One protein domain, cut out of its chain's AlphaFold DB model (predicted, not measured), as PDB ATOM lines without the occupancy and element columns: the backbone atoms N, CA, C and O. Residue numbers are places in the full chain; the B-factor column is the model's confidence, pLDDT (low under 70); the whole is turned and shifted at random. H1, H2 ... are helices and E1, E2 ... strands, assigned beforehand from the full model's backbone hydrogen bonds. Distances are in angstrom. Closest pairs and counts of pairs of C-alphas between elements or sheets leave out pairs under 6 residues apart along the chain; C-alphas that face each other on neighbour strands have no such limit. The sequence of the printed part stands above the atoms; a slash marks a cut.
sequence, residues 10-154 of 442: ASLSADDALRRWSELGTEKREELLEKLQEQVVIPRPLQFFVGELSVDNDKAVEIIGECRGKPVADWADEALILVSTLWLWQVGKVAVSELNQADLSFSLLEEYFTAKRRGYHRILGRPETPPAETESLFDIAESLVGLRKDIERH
ATOM      1  N   ALA A  10     -21.309 -46.631  -7.186       47.59
ATOM      2  CA  ALA A  10     -20.387 -46.596  -8.322       47.59
ATOM      3  C   ALA A  10     -19.477 -47.838  -8.394       47.59
ATOM      4  O   ALA A  10     -19.067 -48.242  -9.480       47.59
ATOM      5  N   SER A  11     -19.199 -48.483  -7.253       50.84
ATOM      6  CA  SER A  11     -18.298 -49.646  -7.186       50.84
ATOM      7  C   SER A  11     -18.910 -50.935  -7.753       50.84
ATOM      8  O   SER A  11     -18.236 -51.671  -8.467       50.84
ATOM      9  N   LEU A  12     -20.210 -51.167  -7.533       51.41
ATOM     10  CA  LEU A  12     -20.945 -52.326  -8.073       51.41
ATOM     11  C   LEU A  12     -21.168 -52.231  -9.592       51.41
ATOM     12  O   LEU A  12     -21.355 -53.237 -10.273       51.41
ATOM     13  N   SER A  13     -21.132 -51.011 -10.119       61.62
ATOM     14  CA  SER A  13     -21.301 -50.704 -11.536       61.62
ATOM     15  C   SER A  13     -20.011 -50.906 -12.342       61.62
ATOM     16  O   SER A  13     -20.068 -51.422 -13.461       61.62
ATOM     17  N   ALA A  14     -18.852 -50.547 -11.777       69.25
ATOM     18  CA  ALA A  14     -17.564 -50.644 -12.461       69.25
ATOM     19  C   ALA A  14     -17.135 -52.101 -12.702       69.25
ATOM     20  O   ALA A  14     -16.698 -52.430 -13.805       69.25
ATOM     21  N   ASP A  15     -17.339 -52.987 -11.721       81.94
ATOM     22  CA  ASP A  15     -17.028 -54.415 -11.860       81.94
ATOM     23  C   ASP A  15     -17.937 -55.106 -12.893       81.94
ATOM     24  O   ASP A  15     -17.459 -55.898 -13.712       81.94
ATOM     25  N   ASP A  16     -19.240 -54.780 -12.922       85.75
ATOM     26  CA  ASP A  16     -20.150 -55.304 -13.953       85.75
ATOM     27  C   ASP A  16     -19.806 -54.752 -15.340       85.75
ATOM     28  O   ASP A  16     -19.788 -55.502 -16.318       85.75
ATOM     29  N   ALA A  17     -19.475 -53.461 -15.437       89.31
ATOM     30  CA  ALA A  17     -19.023 -52.848 -16.679       89.31
ATOM     31  C   ALA A  17     -17.746 -53.518 -17.201       89.31
ATOM     32  O   ALA A  17     -17.704 -53.933 -18.362       89.31
ATOM     33  N   LEU A  18     -16.729 -53.683 -16.349       92.00
ATOM     34  CA  LEU A  18     -15.477 -54.359 -16.685       92.00
ATOM     35  C   LEU A  18     -15.740 -55.783 -17.180       92.00
ATOM     36  O   LEU A  18     -15.223 -56.185 -18.228       92.00
ATOM     37  N   ARG A  19     -16.579 -56.532 -16.456       93.62
ATOM     38  CA  ARG A  19     -16.982 -57.890 -16.822       93.62
ATOM     39  C   ARG A  19     -17.664 -57.916 -18.187       93.62
ATOM     40  O   ARG A  19     -17.209 -58.642 -19.067       93.62
ATOM     41  N   ARG A  20     -18.691 -57.091 -18.410       93.62
ATOM     42  CA  ARG A  20     -19.435 -57.047 -19.679       93.62
ATOM     43  C   ARG A  20     -18.555 -56.645 -20.858       93.62
ATOM     44  O   ARG A  20     -18.630 -57.274 -21.912       93.62
ATOM     45  N   TRP A  21     -17.691 -55.643 -20.700       95.94
ATOM     46  CA  TRP A  21     -16.733 -55.263 -21.744       95.94
ATOM     47  C   TRP A  21     -15.712 -56.368 -22.030       95.94
ATOM     48  O   TRP A  21     -15.315 -56.545 -23.182       95.94
ATOM     49  N   SER A  22     -15.298 -57.120 -21.008       95.06
ATOM     50  CA  SER A  22     -14.370 -58.248 -21.151       95.06
ATOM     51  C   SER A  22     -15.021 -59.471 -21.806       95.06
ATOM     52  O   SER A  22     -14.360 -60.194 -22.548       95.06
ATOM     53  N   GLU A  23     -16.318 -59.686 -21.572       95.69
ATOM     54  CA  GLU A  23     -17.124 -60.732 -22.213       95.69
ATOM     55  C   GLU A  23     -17.406 -60.426 -23.699       95.69
ATOM     56  O   GLU A  23     -17.655 -61.342 -24.491       95.69
ATOM     57  N   LEU A  24     -17.329 -59.154 -24.116       94.81
ATOM     58  CA  LEU A  24     -17.353 -58.797 -25.533       94.81
ATOM     59  C   LEU A  24     -16.061 -59.262 -26.216       94.81
ATOM     60  O   LEU A  24     -14.961 -58.793 -25.920       94.81
ATOM     61  N   GLY A  25     -16.202 -60.135 -27.216       94.44
ATOM     62  CA  GLY A  25     -15.105 -60.441 -28.133       94.44
ATOM     63  C   GLY A  25     -14.571 -59.171 -28.808       94.44
ATOM     64  O   GLY A  25     -15.332 -58.237 -29.073       94.44
ATOM     65  N   THR A  26     -13.271 -59.148 -29.115       94.56
ATOM     66  CA  THR A  26     -12.554 -57.965 -29.628       94.56
ATOM     67  C   THR A  26     -13.258 -57.290 -30.806       94.56
ATOM     68  O   THR A  26     -13.416 -56.076 -30.799       94.56
ATOM     69  N   GLU A  27     -13.744 -58.059 -31.782       95.69
ATOM     70  CA  GLU A  27     -14.459 -57.528 -32.953       95.69
ATOM     71  C   GLU A  27     -15.726 -56.753 -32.556       95.69
ATOM     72  O   GLU A  27     -15.884 -55.586 -32.908       95.69
ATOM     73  N   LYS A  28     -16.591 -57.355 -31.730       96.12
ATOM     74  CA  LYS A  28     -17.818 -56.705 -31.240       96.12
ATOM     75  C   LYS A  28     -17.517 -55.467 -30.402       96.12
ATOM     76  O   LYS A  28     -18.278 -54.502 -30.444       96.12
ATOM     77  N   ARG A  29     -16.426 -55.499 -29.631       96.75
ATOM     78  CA  ARG A  29     -15.967 -54.359 -28.833       96.75
ATOM     79  C   ARG A  29     -15.559 -53.190 -29.727       96.75
ATOM     80  O   ARG A  29     -16.016 -52.076 -29.489       96.75
ATOM     81  N   GLU A  30     -14.774 -53.439 -30.771       96.50
ATOM     82  CA  GLU A  30     -14.365 -52.407 -31.735       96.50
ATOM     83  C   GLU A  30     -15.555 -51.812 -32.497       96.50
ATOM     84  O   GLU A  30     -15.662 -50.590 -32.621       96.50
ATOM     85  N   GLU A  31     -16.493 -52.655 -32.940       95.44
ATOM     86  CA  GLU A  31     -17.732 -52.193 -33.572       95.44
ATOM     87  C   GLU A  31     -18.572 -51.317 -32.636       95.44
ATOM     88  O   GLU A  31     -19.192 -50.342 -33.068       95.44
ATOM     89  N   LEU A  32     -18.649 -51.683 -31.353       96.31
ATOM     90  CA  LEU A  32     -19.388 -50.909 -30.364       96.31
ATOM     91  C   LEU A  32     -18.704 -49.565 -30.119       96.31
ATOM     92  O   LEU A  32     -19.379 -48.544 -30.211       96.31
ATOM     93  N   LEU A  33     -17.389 -49.541 -29.883       97.12
ATOM     94  CA  LEU A  33     -16.629 -48.299 -29.705       97.12
ATOM     95  C   LEU A  33     -16.783 -47.361 -30.910       97.12
ATOM     96  O   LEU A  33     -16.963 -46.159 -30.720       97.12
ATOM     97  N   GLU A  34     -16.815 -47.892 -32.140       94.12
ATOM     98  CA  GLU A  34     -17.106 -47.077 -33.326       94.12
ATOM     99  C   GLU A  34     -18.489 -46.419 -33.251       94.12
ATOM    100  O   GLU A  34     -18.618 -45.210 -33.448       94.12
ATOM    101  N   LYS A  35     -19.524 -47.201 -32.924       92.12
ATOM    102  CA  LYS A  35     -20.900 -46.700 -32.790       92.12
ATOM    103  C   LYS A  35     -21.022 -45.660 -31.676       92.12
ATOM    104  O   LYS A  35     -21.759 -44.690 -31.833       92.12
ATOM    105  N   LEU A  36     -20.320 -45.844 -30.556       94.19
ATOM    106  CA  LEU A  36     -20.311 -44.872 -29.460       94.19
ATOM    107  C   LEU A  36     -19.629 -43.569 -29.890       94.19
ATOM    108  O   LEU A  36     -20.156 -42.493 -29.622       94.19
ATOM    109  N   GLN A  37     -18.521 -43.652 -30.633       93.25
ATOM    110  CA  GLN A  37     -17.853 -42.476 -31.190       93.25
ATOM    111  C   GLN A  37     -18.791 -41.680 -32.111       93.25
ATOM    112  O   GLN A  37     -18.909 -40.463 -31.972       93.25
ATOM    113  N   GLU A  38     -19.511 -42.346 -33.020       88.31
ATOM    114  CA  GLU A  38     -20.519 -41.691 -33.872       88.31
ATOM    115  C   GLU A  38     -21.599 -40.985 -33.050       88.31
ATOM    116  O   GLU A  38     -21.968 -39.840 -33.327       88.31
ATOM    117  N   GLN A  39     -22.102 -41.675 -32.029       86.94
ATOM    118  CA  GLN A  39     -23.173 -41.194 -31.168       86.94
ATOM    119  C   GLN A  39     -22.768 -39.956 -30.359       86.94
ATOM    120  O   GLN A  39     -23.635 -39.156 -30.019       86.94
ATOM    121  N   VAL A  40     -21.474 -39.770 -30.093       89.25
ATOM    122  CA  VAL A  40     -20.927 -38.553 -29.477       89.25
ATOM    123  C   VAL A  40     -20.712 -37.446 -30.510       89.25
ATOM    124  O   VAL A  40     -20.884 -36.276 -30.195       89.25
ATOM    125  N   VAL A  41     -20.342 -37.765 -31.751       85.19
ATOM    126  CA  VAL A  41     -20.019 -36.740 -32.760       85.19
ATOM    127  C   VAL A  41     -21.263 -36.034 -33.305       85.19
ATOM    128  O   VAL A  41     -21.190 -34.841 -33.597       85.19
ATOM    129  N   ILE A  42     -22.381 -36.749 -33.459       77.31
ATOM    130  CA  ILE A  42     -23.592 -36.239 -34.126       77.31
ATOM    131  C   ILE A  42     -24.326 -35.168 -33.287       77.31
ATOM    132  O   ILE A  42     -24.530 -34.058 -33.784       77.31
ATOM    133  N   PRO A  43     -24.753 -35.446 -32.041       75.12
ATOM    134  CA  PRO A  43     -25.332 -34.439 -31.163       75.12
ATOM    135  C   PRO A  43     -24.216 -33.597 -30.532       75.12
ATOM    136  O   PRO A  43     -23.459 -34.074 -29.693       75.12
ATOM    137  N   ARG A  44     -24.121 -32.322 -30.914       74.94
ATOM    138  CA  ARG A  44     -23.246 -31.341 -30.257       74.94
ATOM    139  C   ARG A  44     -24.050 -30.108 -29.826       74.94
ATOM    140  O   ARG A  44     -24.935 -29.694 -30.580       74.94
ATOM    141  N   PRO A  45     -23.713 -29.483 -28.685       85.00
ATOM    142  CA  PRO A  45     -22.750 -29.943 -27.677       85.00
ATOM    143  C   PRO A  45     -23.349 -31.005 -26.734       85.00
ATOM    144  O   PRO A  45     -24.540 -30.965 -26.430       85.00
ATOM    145  N   LEU A  46     -22.511 -31.926 -26.259       88.06
ATOM    146  CA  LEU A  46     -22.751 -32.794 -25.107       88.06
ATOM    147  C   LEU A  46     -21.619 -32.615 -24.099       88.06
ATOM    148  O   LEU A  46     -20.471 -32.374 -24.471       88.06
ATOM    149  N   GLN A  47     -21.965 -32.781 -22.833       91.69
ATOM    150  CA  GLN A  47     -21.028 -32.865 -21.726       91.69
ATOM    151  C   GLN A  47     -21.271 -34.179 -20.993       91.69
ATOM    152  O   GLN A  47     -22.404 -34.664 -20.920       91.69
ATOM    153  N   PHE A  48     -20.196 -34.757 -20.477       91.44
ATOM    154  CA  PHE A  48     -20.196 -35.997 -19.720       91.44
ATOM    155  C   PHE A  48     -19.499 -35.760 -18.383       91.44
ATOM    156  O   PHE A  48     -18.464 -35.098 -18.342       91.44
ATOM    157  N   PHE A  49     -20.029 -36.340 -17.310       89.94
ATOM    158  CA  PHE A  49     -19.354 -36.385 -16.017       89.94
ATOM    159  C   PHE A  49     -18.816 -37.782 -15.745       89.94
ATOM    160  O   PHE A  49     -19.563 -38.763 -15.706       89.94
ATOM    161  N   VAL A  50     -17.507 -37.845 -15.530       86.19
ATOM    162  CA  VAL A  50     -16.748 -39.063 -15.258       86.19
ATOM    163  C   VAL A  50     -16.049 -38.874 -13.915       86.19
ATOM    164  O   VAL A  50     -14.985 -38.265 -13.833       86.19
ATOM    165  N   GLY A  51     -16.696 -39.319 -12.836       78.19
ATOM    166  CA  GLY A  51     -16.279 -38.951 -11.481       78.19
ATOM    167  C   GLY A  51     -16.388 -37.436 -11.277       78.19
ATOM    168  O   GLY A  51     -17.473 -36.876 -11.402       78.19
ATOM    169  N   GLU A  52     -15.264 -36.772 -11.004       79.62
ATOM    170  CA  GLU A  52     -15.187 -35.307 -10.856       79.62
ATOM    171  C   GLU A  52     -14.800 -34.577 -12.158       79.62
ATOM    172  O   GLU A  52     -14.718 -33.348 -12.186       79.62
ATOM    173  N   LEU A  53     -14.550 -35.310 -13.248       85.50
ATOM    174  CA  LEU A  53     -14.097 -34.741 -14.517       85.50
ATOM    175  C   LEU A  53     -15.275 -34.427 -15.442       85.50
ATOM    176  O   LEU A  53     -16.115 -35.286 -15.707       85.50
ATOM    177  N   SER A  54     -15.280 -33.209 -15.990       91.31
ATOM    178  CA  SER A  54     -16.146 -32.815 -17.105       91.31
ATOM    179  C   SER A  54     -15.440 -33.121 -18.422       91.31
ATOM    180  O   SER A  54     -14.311 -32.681 -18.648       91.31
ATOM    181  N   VAL A  55     -16.109 -33.861 -19.295       93.62
ATOM    182  CA  VAL A  55     -15.599 -34.298 -20.595       93.62
ATOM    183  C   VAL A  55     -16.549 -33.783 -21.672       93.62
ATOM    184  O   VAL A  55     -17.747 -34.040 -21.611       93.62
ATOM    185  N   ASP A  56     -16.031 -33.065 -22.665       94.50
ATOM    186  CA  ASP A  56     -16.816 -32.637 -23.828       94.50
ATOM    187  C   ASP A  56     -16.789 -33.689 -24.954       94.50
ATOM    188  O   ASP A  56     -16.161 -34.745 -24.841       94.50
ATOM    189  N   ASN A  57     -17.483 -33.424 -26.066       93.50
ATOM    190  CA  ASN A  57     -17.516 -34.350 -27.201       93.50
ATOM    191  C   ASN A  57     -16.125 -34.680 -27.764       93.50
ATOM    192  O   ASN A  57     -15.896 -35.827 -28.149       93.50
ATOM    193  N   ASP A  58     -15.229 -33.697 -27.881       94.38
ATOM    194  CA  ASP A  58     -13.930 -33.898 -28.527       94.38
ATOM    195  C   ASP A  58     -13.028 -34.738 -27.617       94.38
ATOM    196  O   ASP A  58     -12.451 -35.733 -28.067       94.38
ATOM    197  N   LYS A  59     -13.021 -34.447 -26.311       95.56
ATOM    198  CA  LYS A  59     -12.293 -35.258 -25.337       95.56
ATOM    199  C   LYS A  59     -12.874 -36.667 -25.197       95.56
ATOM    200  O   LYS A  59     -12.117 -37.628 -25.065       95.56
ATOM    201  N   ALA A  60     -14.194 -36.823 -25.284       95.31
ATOM    202  CA  ALA A  60     -14.822 -38.141 -25.285       95.31
ATOM    203  C   ALA A  60     -14.385 -38.990 -26.492       95.31
ATOM    204  O   ALA A  60     -14.134 -40.185 -26.340       95.31
ATOM    205  N   VAL A  61     -14.238 -38.386 -27.677       95.88
ATOM    206  CA  VAL A  61     -13.716 -39.077 -28.870       95.88
ATOM    207  C   VAL A  61     -12.269 -39.534 -28.667       95.88
ATOM    208  O   VAL A  61     -11.942 -40.660 -29.046       95.88
ATOM    209  N   GLU A  62     -11.419 -38.710 -28.047       96.44
ATOM    210  CA  GLU A  62     -10.044 -39.102 -27.702       96.44
ATOM    211  C   GLU A  62     -10.022 -40.323 -26.773       96.44
ATOM    212  O   GLU A  62      -9.364 -41.314 -27.085       96.44
ATOM    213  N   ILE A  63     -10.800 -40.289 -25.686       95.56
ATOM    214  CA  ILE A  63     -10.873 -41.378 -24.698       95.56
ATOM    215  C   ILE A  63     -11.370 -42.683 -25.341       95.56
ATOM    216  O   ILE A  63     -10.813 -43.754 -25.095       95.56
ATOM    217  N   ILE A  64     -12.385 -42.614 -26.212       96.50
ATOM    218  CA  ILE A  64     -12.845 -43.783 -26.978       96.50
ATOM    219  C   ILE A  64     -11.709 -44.328 -27.854       96.50
ATOM    220  O   ILE A  64     -11.502 -45.541 -27.912       96.50
ATOM    221  N   GLY A  65     -10.954 -43.447 -28.516       96.44
ATOM    222  CA  GLY A  65      -9.792 -43.816 -29.326       96.44
ATOM    223  C   GLY A  65      -8.699 -44.521 -28.521       96.44
ATOM    224  O   GLY A  65      -8.130 -45.500 -28.998       96.44
ATOM    225  N   GLU A  66      -8.452 -44.085 -27.286       95.94
ATOM    226  CA  GLU A  66      -7.467 -44.690 -26.382       95.94
ATOM    227  C   GLU A  66      -7.833 -46.111 -25.930       95.94
ATOM    228  O   GLU A  66      -6.929 -46.872 -25.575       95.94
ATOM    229  N   CYS A  67      -9.119 -46.474 -25.955       96.56
ATOM    230  CA  CYS A  67      -9.612 -47.813 -25.614       96.56
ATOM    231  C   CYS A  67      -9.411 -48.835 -26.748       96.56
ATOM    232  O   CYS A  67      -9.317 -50.041 -26.498       96.56
ATOM    233  N   ARG A  68      -9.357 -48.368 -28.002       95.31
ATOM    234  CA  ARG A  68      -9.295 -49.232 -29.191       95.31
ATOM    235  C   ARG A  68      -7.995 -50.020 -29.255       95.31
ATOM    236  O   ARG A  68      -6.916 -49.512 -28.959       95.31
ATOM    237  N   GLY A  69      -8.100 -51.283 -29.653       92.88
ATOM    238  CA  GLY A  69      -6.967 -52.200 -29.778       92.88
ATOM    239  C   GLY A  69      -6.321 -52.618 -28.451       92.88
ATOM    240  O   GLY A  69      -5.379 -53.409 -28.479       92.88
ATOM    241  N   LYS A  70      -6.816 -52.144 -27.298       95.56
ATOM    242  CA  LYS A  70      -6.312 -52.523 -25.970       95.56
ATOM    243  C   LYS A  70      -7.217 -53.556 -25.289       95.56
ATOM    244  O   LYS A  70      -8.437 -53.541 -25.504       95.56
ATOM    245  N   PRO A  71      -6.660 -54.468 -24.473       95.25
ATOM    246  CA  PRO A  71      -7.432 -55.241 -23.506       95.25
ATOM    247  C   PRO A  71      -8.198 -54.321 -22.549       95.25
ATOM    248  O   PRO A  71      -7.691 -53.281 -22.145       95.25
ATOM    249  N   VAL A  72      -9.410 -54.722 -22.162       95.69
ATOM    250  CA  VAL A  72     -10.282 -53.935 -21.267       95.69
ATOM    251  C   VAL A  72      -9.652 -53.735 -19.886       95.69
ATOM    252  O   VAL A  72      -9.816 -52.680 -19.290       95.69
ATOM    253  N   ALA A  73      -8.878 -54.713 -19.408       94.12
ATOM    254  CA  ALA A  73      -8.143 -54.619 -18.144       94.12
ATOM    255  C   ALA A  73      -7.064 -53.518 -18.132       94.12
ATOM    256  O   ALA A  73      -6.619 -53.128 -17.058       94.12
ATOM    257  N   ASP A  74      -6.656 -53.023 -19.307       95.56
ATOM    258  CA  ASP A  74      -5.653 -51.963 -19.453       95.56
ATOM    259  C   ASP A  74      -6.295 -50.579 -19.673       95.56
ATOM    260  O   ASP A  74      -5.598 -49.601 -19.963       95.56
ATOM    261  N   TRP A  75      -7.627 -50.483 -19.623       94.88
ATOM    262  CA  TRP A  75      -8.331 -49.209 -19.743       94.88
ATOM    263  C   TRP A  75      -8.231 -48.430 -18.432       94.88
ATOM    264  O   TRP A  75      -8.315 -49.008 -17.354       94.88
ATOM    265  N   ALA A  76      -8.070 -47.109 -18.527       92.56
ATOM    266  CA  ALA A  76      -8.176 -46.241 -17.358       92.56
ATOM    267  C   ALA A  76      -9.609 -46.279 -16.798       92.56
ATOM    268  O   ALA A  76     -10.567 -46.415 -17.568       92.56
ATOM    269  N   ASP A  77      -9.765 -46.102 -15.486       90.31
ATOM    270  CA  ASP A  77     -11.072 -46.138 -14.817       90.31
ATOM    271  C   ASP A  77     -12.031 -45.096 -15.411       90.31
ATOM    272  O   ASP A  77     -13.196 -45.385 -15.693       90.31
ATOM    273  N   GLU A  78     -11.529 -43.895 -15.703       89.38
ATOM    274  CA  GLU A  78     -12.292 -42.826 -16.342       89.38
ATOM    275  C   GLU A  78     -12.765 -43.230 -17.742       89.38
ATOM    276  O   GLU A  78     -13.903 -42.960 -18.138       89.38
ATOM    277  N   ALA A  79     -11.900 -43.917 -18.491       93.12
ATOM    278  CA  ALA A  79     -12.236 -44.406 -19.815       93.12
ATOM    279  C   ALA A  79     -13.340 -45.464 -19.733       93.12
ATOM    280  O   ALA A  79     -14.336 -45.350 -20.448       93.12
ATOM    281  N   LEU A  80     -13.214 -46.426 -18.810       92.75
ATOM    282  CA  LEU A  80     -14.217 -47.461 -18.564       92.75
ATOM    283  C   LEU A  80     -15.574 -46.854 -18.175       92.75
ATOM    284  O   LEU A  80     -16.597 -47.248 -18.742       92.75
ATOM    285  N   ILE A  81     -15.602 -45.874 -17.268       91.06
ATOM    286  CA  ILE A  81     -16.834 -45.192 -16.839       91.06
ATOM    287  C   ILE A  81     -17.483 -44.452 -18.014       91.06
ATOM    288  O   ILE A  81     -18.692 -44.592 -18.237       91.06
ATOM    289  N   LEU A  82     -16.703 -43.694 -18.793       92.94
ATOM    290  CA  LEU A  82     -17.223 -42.947 -19.939       92.94
ATOM    291  C   LEU A  82     -17.839 -43.882 -20.981       92.94
ATOM    292  O   LEU A  82     -19.004 -43.715 -21.352       92.94
ATOM    293  N   VAL A  83     -17.083 -44.879 -21.454       94.81
ATOM    294  CA  VAL A  83     -17.568 -45.768 -22.520       94.81
ATOM    295  C   VAL A  83     -18.741 -46.623 -22.046       94.81
ATOM    296  O   VAL A  83     -19.642 -46.907 -22.833       94.81
ATOM    297  N   SER A  84     -18.804 -46.962 -20.756       94.00
ATOM    298  CA  SER A  84     -19.947 -47.669 -20.169       94.00
ATOM    299  C   SER A  84     -21.184 -46.782 -20.054       94.00
ATOM    300  O   SER A  84     -22.280 -47.233 -20.379       94.00
ATOM    301  N   THR A  85     -21.026 -45.506 -19.693       93.00
ATOM    302  CA  THR A  85     -22.119 -44.514 -19.700       93.00
ATOM    303  C   THR A  85     -22.688 -44.348 -21.113       93.00
ATOM    304  O   THR A  85     -23.902 -44.385 -21.319       93.00
ATOM    305  N   LEU A  86     -21.814 -44.243 -22.118       93.81
ATOM    306  CA  LEU A  86     -22.211 -44.190 -23.526       93.81
ATOM    307  C   LEU A  86     -22.906 -45.481 -23.979       93.81
ATOM    308  O   LEU A  86     -23.918 -45.427 -24.682       93.81
ATOM    309  N   TRP A  87     -22.402 -46.643 -23.557       95.06
ATOM    310  CA  TRP A  87     -23.004 -47.934 -23.877       95.06
ATOM    311  C   TRP A  87     -24.402 -48.080 -23.266       95.06
ATOM    312  O   TRP A  87     -25.346 -48.433 -23.974       95.06
ATOM    313  N   LEU A  88     -24.573 -47.720 -21.997       93.88
ATOM    314  CA  LEU A  88     -25.872 -47.671 -21.329       93.88
ATOM    315  C   LEU A  88     -26.854 -46.755 -22.055       93.88
ATOM    316  O   LEU A  88     -27.993 -47.144 -22.321       93.88
ATOM    317  N   TRP A  89     -26.407 -45.560 -22.444       92.12
ATOM    318  CA  TRP A  89     -27.222 -44.630 -23.217       92.12
ATOM    319  C   TRP A  89     -27.652 -45.232 -24.573       92.12
ATOM    320  O   TRP A  89     -28.835 -45.182 -24.937       92.12
ATOM    321  N   GLN A  90     -26.726 -45.878 -25.288       92.25
ATOM    322  CA  GLN A  90     -26.978 -46.584 -26.550       92.25
ATOM    323  C   GLN A  90     -27.976 -47.746 -26.396       92.25
ATOM    324  O   GLN A  90     -28.826 -47.951 -27.270       92.25
ATOM    325  N   VAL A  91     -27.875 -48.513 -25.308       93.00
ATOM    326  CA  VAL A  91     -28.712 -49.689 -25.020       93.00
ATOM    327  C   VAL A  91     -30.109 -49.288 -24.553       93.00
ATOM    328  O   VAL A  91     -31.093 -49.825 -25.059       93.00
ATOM    329  N   GLY A  92     -30.218 -48.283 -23.681       92.00
ATOM    330  CA  GLY A  92     -31.504 -47.767 -23.201       92.00
ATOM    331  C   GLY A  92     -32.362 -47.126 -24.305       92.00
ATOM    332  O   GLY A  92     -33.587 -47.007 -24.160       92.00
ATOM    333  N   LYS A  93     -31.741 -46.747 -25.437       90.00
ATOM    334  CA  LYS A  93     -32.389 -46.110 -26.603       90.00
ATOM    335  C   LYS A  93     -33.183 -44.858 -26.220       90.00
ATOM    336  O   LYS A  93     -34.334 -44.680 -26.628       90.00
ATOM    337  N   VAL A  94     -32.549 -44.003 -25.428       87.06
ATOM    338  CA  VAL A  94     -33.101 -42.741 -24.918       87.06
ATOM    339  C   VAL A  94     -32.484 -41.584 -25.693       87.06
ATOM    340  O   VAL A  94     -31.307 -41.635 -26.036       87.06
ATOM    341  N   ALA A  95     -33.241 -40.537 -26.006       85.06
ATOM    342  CA  ALA A  95     -32.658 -39.326 -26.584       85.06
ATOM    343  C   ALA A  95     -32.087 -38.429 -25.471       85.06
ATOM    344  O   ALA A  95     -32.745 -38.256 -24.453       85.06
ATOM    345  N   VAL A  96     -30.923 -37.790 -25.665       83.56
ATOM    346  CA  VAL A  96     -30.338 -36.882 -24.641       83.56
ATOM    347  C   VAL A  96     -31.304 -35.769 -24.238       83.56
ATOM    348  O   VAL A  96     -31.360 -35.367 -23.085       83.56
ATOM    349  N   SER A  97     -32.130 -35.295 -25.171       83.44
ATOM    350  CA  SER A  97     -33.161 -34.294 -24.881       83.44
ATOM    351  C   SER A  97     -34.191 -34.745 -23.833       83.44
ATOM    352  O   SER A  97     -34.896 -33.905 -23.283       83.44
ATOM    353  N   GLU A  98     -34.306 -36.053 -23.576       88.62
ATOM    354  CA  GLU A  98     -35.128 -36.595 -22.487       88.62
ATOM    355  C   GLU A  98     -34.496 -36.434 -21.105       88.62
ATOM    356  O   GLU A  98     -35.192 -36.534 -20.099       88.62
ATOM    357  N   LEU A  99     -33.205 -36.115 -21.063       87.81
ATOM    358  CA  LEU A  99     -32.437 -35.820 -19.859       87.81
ATOM    359  C   LEU A  99     -32.300 -34.307 -19.637       87.81
ATOM    360  O   LEU A  99     -31.412 -33.864 -18.924       87.81
ATOM    361  N   ASN A 100     -33.157 -33.497 -20.276       82.06
ATOM    362  CA  ASN A 100     -33.209 -32.038 -20.117       82.06
ATOM    363  C   ASN A 100     -31.853 -31.327 -20.321       82.06
ATOM    364  O   ASN A 100     -31.533 -30.380 -19.611       82.06
ATOM    365  N   GLN A 101     -31.051 -31.800 -21.284       78.25
ATOM    366  CA  GLN A 101     -29.700 -31.282 -21.556       78.25
ATOM    367  C   GLN A 101     -28.733 -31.372 -20.363       78.25
ATOM    368  O   GLN A 101     -27.737 -30.658 -20.342       78.25
ATOM    369  N   ALA A 102     -29.019 -32.233 -19.383       86.19
ATOM    370  CA  ALA A 102     -28.088 -32.510 -18.306       86.19
ATOM    371  C   ALA A 102     -26.833 -33.209 -18.836       86.19
ATOM    372  O   ALA A 102     -26.879 -33.969 -19.812       86.19
ATOM    373  N   ASP A 103     -25.733 -32.974 -18.138       89.25
ATOM    374  CA  ASP A 103     -24.457 -33.612 -18.408       89.25
ATOM    375  C   ASP A 103     -24.583 -35.117 -18.132       89.25
ATOM    376  O   ASP A 103     -25.054 -35.553 -17.076       89.25
ATOM    377  N   LEU A 104     -24.210 -35.927 -19.120       89.88
ATOM    378  CA  LEU A 104     -24.401 -37.369 -19.091       89.88
ATOM    379  C   LEU A 104     -23.465 -38.010 -18.067       89.88
ATOM    380  O   LEU A 104     -22.246 -37.931 -18.188       89.88
ATOM    381  N   SER A 105     -24.037 -38.696 -17.088       90.12
ATOM    382  CA  SER A 105     -23.291 -39.420 -16.064       90.12
ATOM    383  C   SER A 105     -23.926 -40.771 -15.783       90.12
ATOM    384  O   SER A 105     -25.098 -41.009 -16.095       90.12
ATOM    385  N   PHE A 106     -23.151 -41.656 -15.168       86.69
ATOM    386  CA  PHE A 106     -23.634 -42.974 -14.780       86.69
ATOM    387  C   PHE A 106     -24.828 -42.879 -13.814       86.69
ATOM    388  O   PHE A 106     -25.876 -43.465 -14.076       86.69
ATOM    389  N   SER A 107     -24.712 -42.068 -12.755       86.81
ATOM    390  CA  SER A 107     -25.766 -41.873 -11.747       86.81
ATOM    391  C   SER A 107     -27.041 -41.260 -12.334       86.81
ATOM    392  O   SER A 107     -28.146 -41.669 -11.979       86.81
ATOM    393  N   LEU A 108     -26.910 -40.325 -13.287       90.62
ATOM    394  CA  LEU A 108     -28.062 -39.766 -13.998       90.62
ATOM    395  C   LEU A 108     -28.814 -40.854 -14.777       90.62
ATOM    396  O   LEU A 108     -30.044 -40.901 -14.745       90.62
ATOM    397  N   LEU A 109     -28.089 -41.727 -15.486       92.12
ATOM    398  CA  LEU A 109     -28.704 -42.827 -16.231       92.12
ATOM    399  C   LEU A 109     -29.333 -43.868 -15.301       92.12
ATOM    400  O   LEU A 109     -30.394 -44.393 -15.633       92.12
ATOM    401  N   GLU A 110     -28.733 -44.134 -14.142       90.75
ATOM    402  CA  GLU A 110     -29.293 -45.025 -13.125       90.75
ATOM    403  C   GLU A 110     -30.648 -44.534 -12.613       90.75
ATOM    404  O   GLU A 110     -31.651 -45.260 -12.689       90.75
ATOM    405  N   GLU A 111     -30.699 -43.282 -12.150       91.19
ATOM    406  CA  GLU A 111     -31.932 -42.656 -11.678       91.19
ATOM    407  C   GLU A 111     -32.982 -42.652 -12.794       91.19
ATOM    408  O   GLU A 111     -34.131 -43.077 -12.599       91.19
ATOM    409  N   TYR A 112     -32.572 -42.235 -13.995       93.62
ATOM    410  CA  TYR A 112     -33.458 -42.120 -15.139       93.62
ATOM    411  C   TYR A 112     -34.020 -43.477 -15.580       93.62
ATOM    412  O   TYR A 112     -35.237 -43.607 -15.733       93.62
ATOM    413  N   PHE A 113     -33.192 -44.510 -15.768       94.25
ATOM    414  CA  PHE A 113     -33.655 -45.833 -16.203       94.25
ATOM    415  C   PHE A 113     -34.535 -46.502 -15.151       94.25
ATOM    416  O   PHE A 113     -35.571 -47.074 -15.502       94.25
ATOM    417  N   THR A 114     -34.199 -46.361 -13.868       92.56
ATOM    418  CA  THR A 114     -35.020 -46.876 -12.766       92.56
ATOM    419  C   THR A 114     -36.388 -46.194 -12.730       92.56
ATOM    420  O   THR A 114     -37.428 -46.855 -12.628       92.56
ATOM    421  N   ALA A 115     -36.432 -44.866 -12.875       93.38
ATOM    422  CA  ALA A 115     -37.687 -44.125 -12.978       93.38
ATOM    423  C   ALA A 115     -38.498 -44.526 -14.224       93.38
ATOM    424  O   ALA A 115     -39.705 -44.772 -14.122       93.38
ATOM    425  N   LYS A 116     -37.839 -44.661 -15.382       95.12
ATOM    426  CA  LYS A 116     -38.457 -45.054 -16.657       95.12
ATOM    427  C   LYS A 116     -39.089 -46.443 -16.570       95.12
ATOM    428  O   LYS A 116     -40.247 -46.609 -16.949       95.12
ATOM    429  N   ARG A 117     -38.368 -47.421 -16.011       94.94
ATOM    430  CA  ARG A 117     -38.848 -48.795 -15.818       94.94
ATOM    431  C   ARG A 117     -40.085 -48.833 -14.927       94.94
ATOM    432  O   ARG A 117     -41.078 -49.444 -15.314       94.94
ATOM    433  N   ARG A 118     -40.069 -48.135 -13.783       94.38
ATOM    434  CA  ARG A 118     -41.256 -48.011 -12.913       94.38
ATOM    435  C   ARG A 118     -42.448 -47.420 -13.666       94.38
ATOM    436  O   ARG A 118     -43.543 -47.972 -13.612       94.38
ATOM    437  N   GLY A 119     -42.224 -46.349 -14.432       95.19
ATOM    438  CA  GLY A 119     -43.250 -45.754 -15.290       95.19
ATOM    439  C   GLY A 119     -43.840 -46.751 -16.294       95.19
ATOM    440  O   GLY A 119     -45.058 -46.831 -16.442       95.19
ATOM    441  N   TYR A 120     -42.995 -47.563 -16.934       96.94
ATOM    442  CA  TYR A 120     -43.434 -48.593 -17.875       96.94
ATOM    443  C   TYR A 120     -44.233 -49.713 -17.201       96.94
ATOM    444  O   TYR A 120     -45.278 -50.105 -17.720       96.94
ATOM    445  N   HIS A 121     -43.803 -50.199 -16.033       96.19
ATOM    446  CA  HIS A 121     -44.569 -51.188 -15.268       96.19
ATOM    447  C   HIS A 121     -45.954 -50.663 -14.887       96.19
ATOM    448  O   HIS A 121     -46.937 -51.381 -15.075       96.19
ATOM    449  N   ARG A 122     -46.050 -49.396 -14.463       96.06
ATOM    450  CA  ARG A 122     -47.328 -48.752 -14.137       96.06
ATOM    451  C   ARG A 122     -48.280 -48.699 -15.328       96.06
ATOM    452  O   ARG A 122     -49.442 -49.062 -15.182       96.06
ATOM    453  N   ILE A 123     -47.793 -48.299 -16.504       96.44
ATOM    454  CA  ILE A 123     -48.600 -48.273 -17.740       96.44
ATOM    455  C   ILE A 123     -49.081 -49.681 -18.109       96.44
ATOM    456  O   ILE A 123     -50.212 -49.859 -18.550       96.44
ATOM    457  N   LEU A 124     -48.237 -50.693 -17.902       96.50
ATOM    458  CA  LEU A 124     -48.570 -52.094 -18.168       96.50
ATOM    459  C   LEU A 124     -49.427 -52.747 -17.070       96.50
ATOM    460  O   LEU A 124     -49.736 -53.932 -17.192       96.50
ATOM    461  N   GLY A 125     -49.768 -52.034 -15.990       95.56
ATOM    462  CA  GLY A 125     -50.473 -52.598 -14.834       95.56
ATOM    463  C   GLY A 125     -49.699 -53.719 -14.127       95.56
ATOM    464  O   GLY A 125     -50.298 -54.567 -13.468       95.56
ATOM    465  N   ARG A 126     -48.373 -53.769 -14.295       94.31
ATOM    466  CA  ARG A 126     -47.496 -54.755 -13.652       94.31
ATOM    467  C   ARG A 126     -47.087 -54.240 -12.267       94.31
ATOM    468  O   ARG A 126     -46.911 -53.030 -12.117       94.31
ATOM    469  N   PRO A 127     -46.895 -55.123 -11.270       89.62
ATOM    470  CA  PRO A 127     -46.378 -54.704  -9.974       89.62
ATOM    471  C   PRO A 127     -45.017 -54.018 -10.142       89.62
ATOM    472  O   PRO A 127     -44.179 -54.464 -10.931       89.62
ATOM    473  N   GLU A 128     -44.815 -52.924  -9.409       84.62
ATOM    474  CA  GLU A 128     -43.510 -52.277  -9.295       84.62
ATOM    475  C   GLU A 128     -42.635 -53.151  -8.386       84.62
ATOM    476  O   GLU A 128     -42.664 -53.023  -7.165       84.62
ATOM    477  N   THR A 129     -41.894 -54.088  -8.974       77.19
ATOM    478  CA  THR A 129     -40.869 -54.827  -8.237       77.19
ATOM    479  C   THR A 129     -39.612 -53.959  -8.189       77.19
ATOM    480  O   THR A 129     -39.174 -53.499  -9.251       77.19
ATOM    481  N   PRO A 130     -39.028 -53.691  -7.006       76.56
ATOM    482  CA  PRO A 130     -37.706 -53.080  -6.952       76.56
ATOM    483  C   PRO A 130     -36.713 -53.950  -7.738       76.56
ATOM    484  O   PRO A 130     -36.914 -55.170  -7.806       76.56
ATOM    485  N   PRO A 131     -35.670 -53.353  -8.346       76.56
ATOM    486  CA  PRO A 131     -34.610 -54.137  -8.957       76.56
ATOM    487  C   PRO A 131     -34.086 -55.174  -7.966       76.56
ATOM    488  O   PRO A 131     -33.964 -54.883  -6.771       76.56
ATOM    489  N   ALA A 132     -33.832 -56.393  -8.439       78.25
ATOM    490  CA  ALA A 132     -33.206 -57.393  -7.582       78.25
ATOM    491  C   ALA A 132     -31.816 -56.891  -7.165       78.25
ATOM    492  O   ALA A 132     -31.162 -56.200  -7.940       78.25
ATOM    493  N   GLU A 133     -31.328 -57.283  -5.985       75.38
ATOM    494  CA  GLU A 133     -29.979 -56.904  -5.522       75.38
ATOM    495  C   GLU A 133     -28.870 -57.305  -6.516       75.38
ATOM    496  O   GLU A 133     -27.790 -56.728  -6.513       75.38
ATOM    497  N   THR A 134     -29.146 -58.282  -7.383       77.81
ATOM    498  CA  THR A 134     -28.235 -58.788  -8.416       77.81
ATOM    499  C   THR A 134     -28.476 -58.202  -9.810       77.81
ATOM    500  O   THR A 134     -27.790 -58.599 -10.747       77.81
ATOM    501  N   GLU A 135     -29.494 -57.360 -10.001       84.50
ATOM    502  CA  GLU A 135     -29.848 -56.816 -11.316       84.50
ATOM    503  C   GLU A 135     -28.975 -55.602 -11.636       84.50
ATOM    504  O   GLU A 135     -28.974 -54.619 -10.894       84.50
ATOM    505  N   SER A 136     -28.230 -55.658 -12.742       88.62
ATOM    506  CA  SER A 136     -27.308 -54.583 -13.093       88.62
ATOM    507  C   SER A 136     -27.999 -53.455 -13.858       88.62
ATOM    508  O   SER A 136     -29.071 -53.626 -14.445       88.62
ATOM    509  N   LEU A 137     -27.380 -52.270 -13.905       89.75
ATOM    510  CA  LEU A 137     -27.949 -51.144 -14.652       89.75
ATOM    511  C   LEU A 137     -28.090 -51.451 -16.153       89.75
ATOM    512  O   LEU A 137     -29.022 -50.967 -16.800       89.75
ATOM    513  N   PHE A 138     -27.210 -52.291 -16.704       91.75
ATOM    514  CA  PHE A 138     -27.345 -52.775 -18.075       91.75
ATOM    515  C   PHE A 138     -28.598 -53.636 -18.247       91.75
ATOM    516  O   PHE A 138     -29.322 -53.429 -19.217       91.75
ATOM    517  N   ASP A 139     -28.914 -54.522 -17.296       91.50
ATOM    518  CA  ASP A 139     -30.144 -55.327 -17.339       91.50
ATOM    519  C   ASP A 139     -31.389 -54.431 -17.327       91.50
ATOM    520  O   ASP A 139     -32.314 -54.607 -18.128       91.50
ATOM    521  N   ILE A 140     -31.384 -53.398 -16.476       92.94
ATOM    522  CA  ILE A 140     -32.458 -52.403 -16.436       92.94
ATOM    523  C   ILE A 140     -32.568 -51.699 -17.795       92.94
ATOM    524  O   ILE A 140     -33.666 -51.656 -18.358       92.94
ATOM    525  N   ALA A 141     -31.464 -51.188 -18.349       93.69
ATOM    526  CA  ALA A 141     -31.438 -50.480 -19.631       93.69
ATOM    527  C   ALA A 141     -31.941 -51.353 -20.795       93.69
ATOM    528  O   ALA A 141     -32.762 -50.903 -21.601       93.69
ATOM    529  N   GLU A 142     -31.498 -52.610 -20.864       93.38
ATOM    530  CA  GLU A 142     -31.923 -53.592 -21.867       93.38
ATOM    531  C   GLU A 142     -33.423 -53.897 -21.747       93.38
ATOM    532  O   GLU A 142     -34.143 -53.935 -22.755       93.38
ATOM    533  N   SER A 143     -33.930 -54.026 -20.514       94.75
ATOM    534  CA  SER A 143     -35.347 -54.301 -20.256       94.75
ATOM    535  C   SER A 143     -36.276 -53.198 -20.782       94.75
ATOM    536  O   SER A 143     -37.389 -53.495 -21.235       94.75
ATOM    537  N   LEU A 144     -35.823 -51.933 -20.804       95.44
ATOM    538  CA  LEU A 144     -36.629 -50.796 -21.266       95.44
ATOM    539  C   LEU A 144     -37.096 -50.970 -22.712       95.44
ATOM    540  O   LEU A 144     -38.215 -50.581 -23.046       95.44
ATOM    541  N   VAL A 145     -36.273 -51.565 -23.581       93.69
ATOM    542  CA  VAL A 145     -36.638 -51.788 -24.988       93.69
ATOM    543  C   VAL A 145     -37.772 -52.807 -25.102       93.69
ATOM    544  O   VAL A 145     -38.706 -52.594 -25.880       93.69
ATOM    545  N   GLY A 146     -37.715 -53.892 -24.325       95.12
ATOM    546  CA  GLY A 146     -38.771 -54.905 -24.277       95.12
ATOM    547  C   GLY A 146     -40.077 -54.348 -23.709       95.12
ATOM    548  O   GLY A 146     -41.127 -54.471 -24.336       95.12
ATOM    549  N   LEU A 147     -39.994 -53.645 -22.577       96.38
ATOM    550  CA  LEU A 147     -41.138 -52.991 -21.941       96.38
ATOM    551  C   LEU A 147     -41.803 -51.959 -22.865       96.38
ATOM    552  O   LEU A 147     -43.025 -51.945 -22.992       96.38
ATOM    553  N   ARG A 148     -41.009 -51.141 -23.568       96.75
ATOM    554  CA  ARG A 148     -41.525 -50.175 -24.547       96.75
ATOM    555  C   ARG A 148     -42.292 -50.868 -25.674       96.75
ATOM    556  O   ARG A 148     -43.398 -50.443 -25.994       96.75
ATOM    557  N   LYS A 149     -41.750 -51.959 -26.231       96.06
ATOM    558  CA  LYS A 149     -42.437 -52.758 -27.262       96.06
ATOM    559  C   LYS A 149     -43.755 -53.337 -26.757       96.06
ATOM    560  O   LYS A 149     -44.721 -53.365 -27.513       96.06
ATOM    561  N   ASP A 150     -43.807 -53.795 -25.507       97.56
ATOM    562  CA  ASP A 150     -45.041 -54.297 -24.895       97.56
ATOM    563  C   ASP A 150     -46.103 -53.195 -24.775       97.56
ATOM    564  O   ASP A 150     -47.256 -53.418 -25.144       97.56
ATOM    565  N   ILE A 151     -45.713 -51.993 -24.341       98.12
ATOM    566  CA  ILE A 151     -46.616 -50.835 -24.251       98.12
ATOM    567  C   ILE A 151     -47.143 -50.446 -25.639       98.12
ATOM    568  O   ILE A 151     -48.351 -50.266 -25.816       98.12
ATOM    569  N   GLU A 152     -46.259 -50.372 -26.641       97.19
ATOM    570  CA  GLU A 152     -46.576 -49.981 -28.024       97.19
ATOM    571  C   GLU A 152     -47.535 -50.952 -28.748       97.19
ATOM    572  O   GLU A 152     -48.079 -50.624 -29.810       97.19
ATOM    573  N   ARG A 153     -47.822 -52.132 -28.174       97.06
ATOM    574  CA  ARG A 153     -48.908 -53.007 -28.658       97.06
ATOM    575  C   ARG A 153     -50.267 -52.330 -28.510       97.06
ATOM    576  O   ARG A 153     -51.058 -52.357 -29.454       97.06
ATOM    577  N   HIS A 154     -50.494 -51.647 -27.391       97.31
ATOM    578  CA  HIS A 154     -51.785 -51.045 -27.031       97.31
ATOM    579  C   HIS A 154     -51.763 -49.516 -26.976       97.31
ATOM    580  O   HIS A 154     -52.820 -48.895 -26.922       97.31
TER     581      HIS A 154
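AT A GLANCE: This is residues 10 to 154 of the 442 residues of an uncharacterized protein of Streptomyces sp. Go-475 (UniProt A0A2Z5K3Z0). H1, H2, H3 and the small hairpin E1 E2 gather round H4 at the core, while H6 and H7, side by side, run on beyond H4 as an arm that makes the longest axis. Residues 124 to 136 fold back from the end of H6 to the start of H7. The printed part has 145 residues, mostly helix, in the order H1 H2 E1 E2 H3 H4 H5 H6 H7, with E1 and E2 antiparallel. It is compact, with a radius of gyration of the C-alphas of 15.5 A and spans of 45 by 31 by 28 A.

HOW THE PARTS SIT: E1, residues 47 to 50, and E2, residues 53 to 56, form a hairpin; N 48 and O 55 are within hydrogen-bond range at 2.8 A. The closest C-alphas of E1 and H4, residues 77 to 92, are Val 50 and Glu 78, 5.9 A. H4 is the hub, touching five helices. H1, residues 10 to 23, touches it with residues 14 to 18 alone, about perpendicular at 77 degrees, closest C-alphas Ala 17 and Ser 84, 6.3 A. H2, residues 26 to 41, and H3, residues 57 to 67, touch at a shallow tilt of 9 degrees, opposite ways, closest C-alphas Gln 37 and Val 61, 5.8 A. H4, H6, residues 106 to 123, and H7, residues 137 to 154, form a bundle, three helices side by side; H6 and H7 touch at a shallow tilt of 30 degrees, closest C-alphas Phe 113 and Ala 141, 6.2 A. H5, residues 96 to 99, is close to but not clearly touching H6. O i to N i+4 pairs are within range throughout H2, H3, H4 and H6, in 8 of 10 for H1 and 11 of 14 for H7; H5 is too short for one.

IN THESE COORDINATES: H1 begins at C-alpha 10 (-20.387, -46.596, -8.322), and H7, 26.9 A long, ends at C-alpha 154 (-51.785, -51.045, -27.031). H6 measures 25.7 A.

THE WHOLE: The C-alphas farthest apart, Asp 74 and His 154, are 46.8 A apart. The printed part has no cut, H6 to H7 is a long link, and residues 10 to 14 have pLDDT under 70.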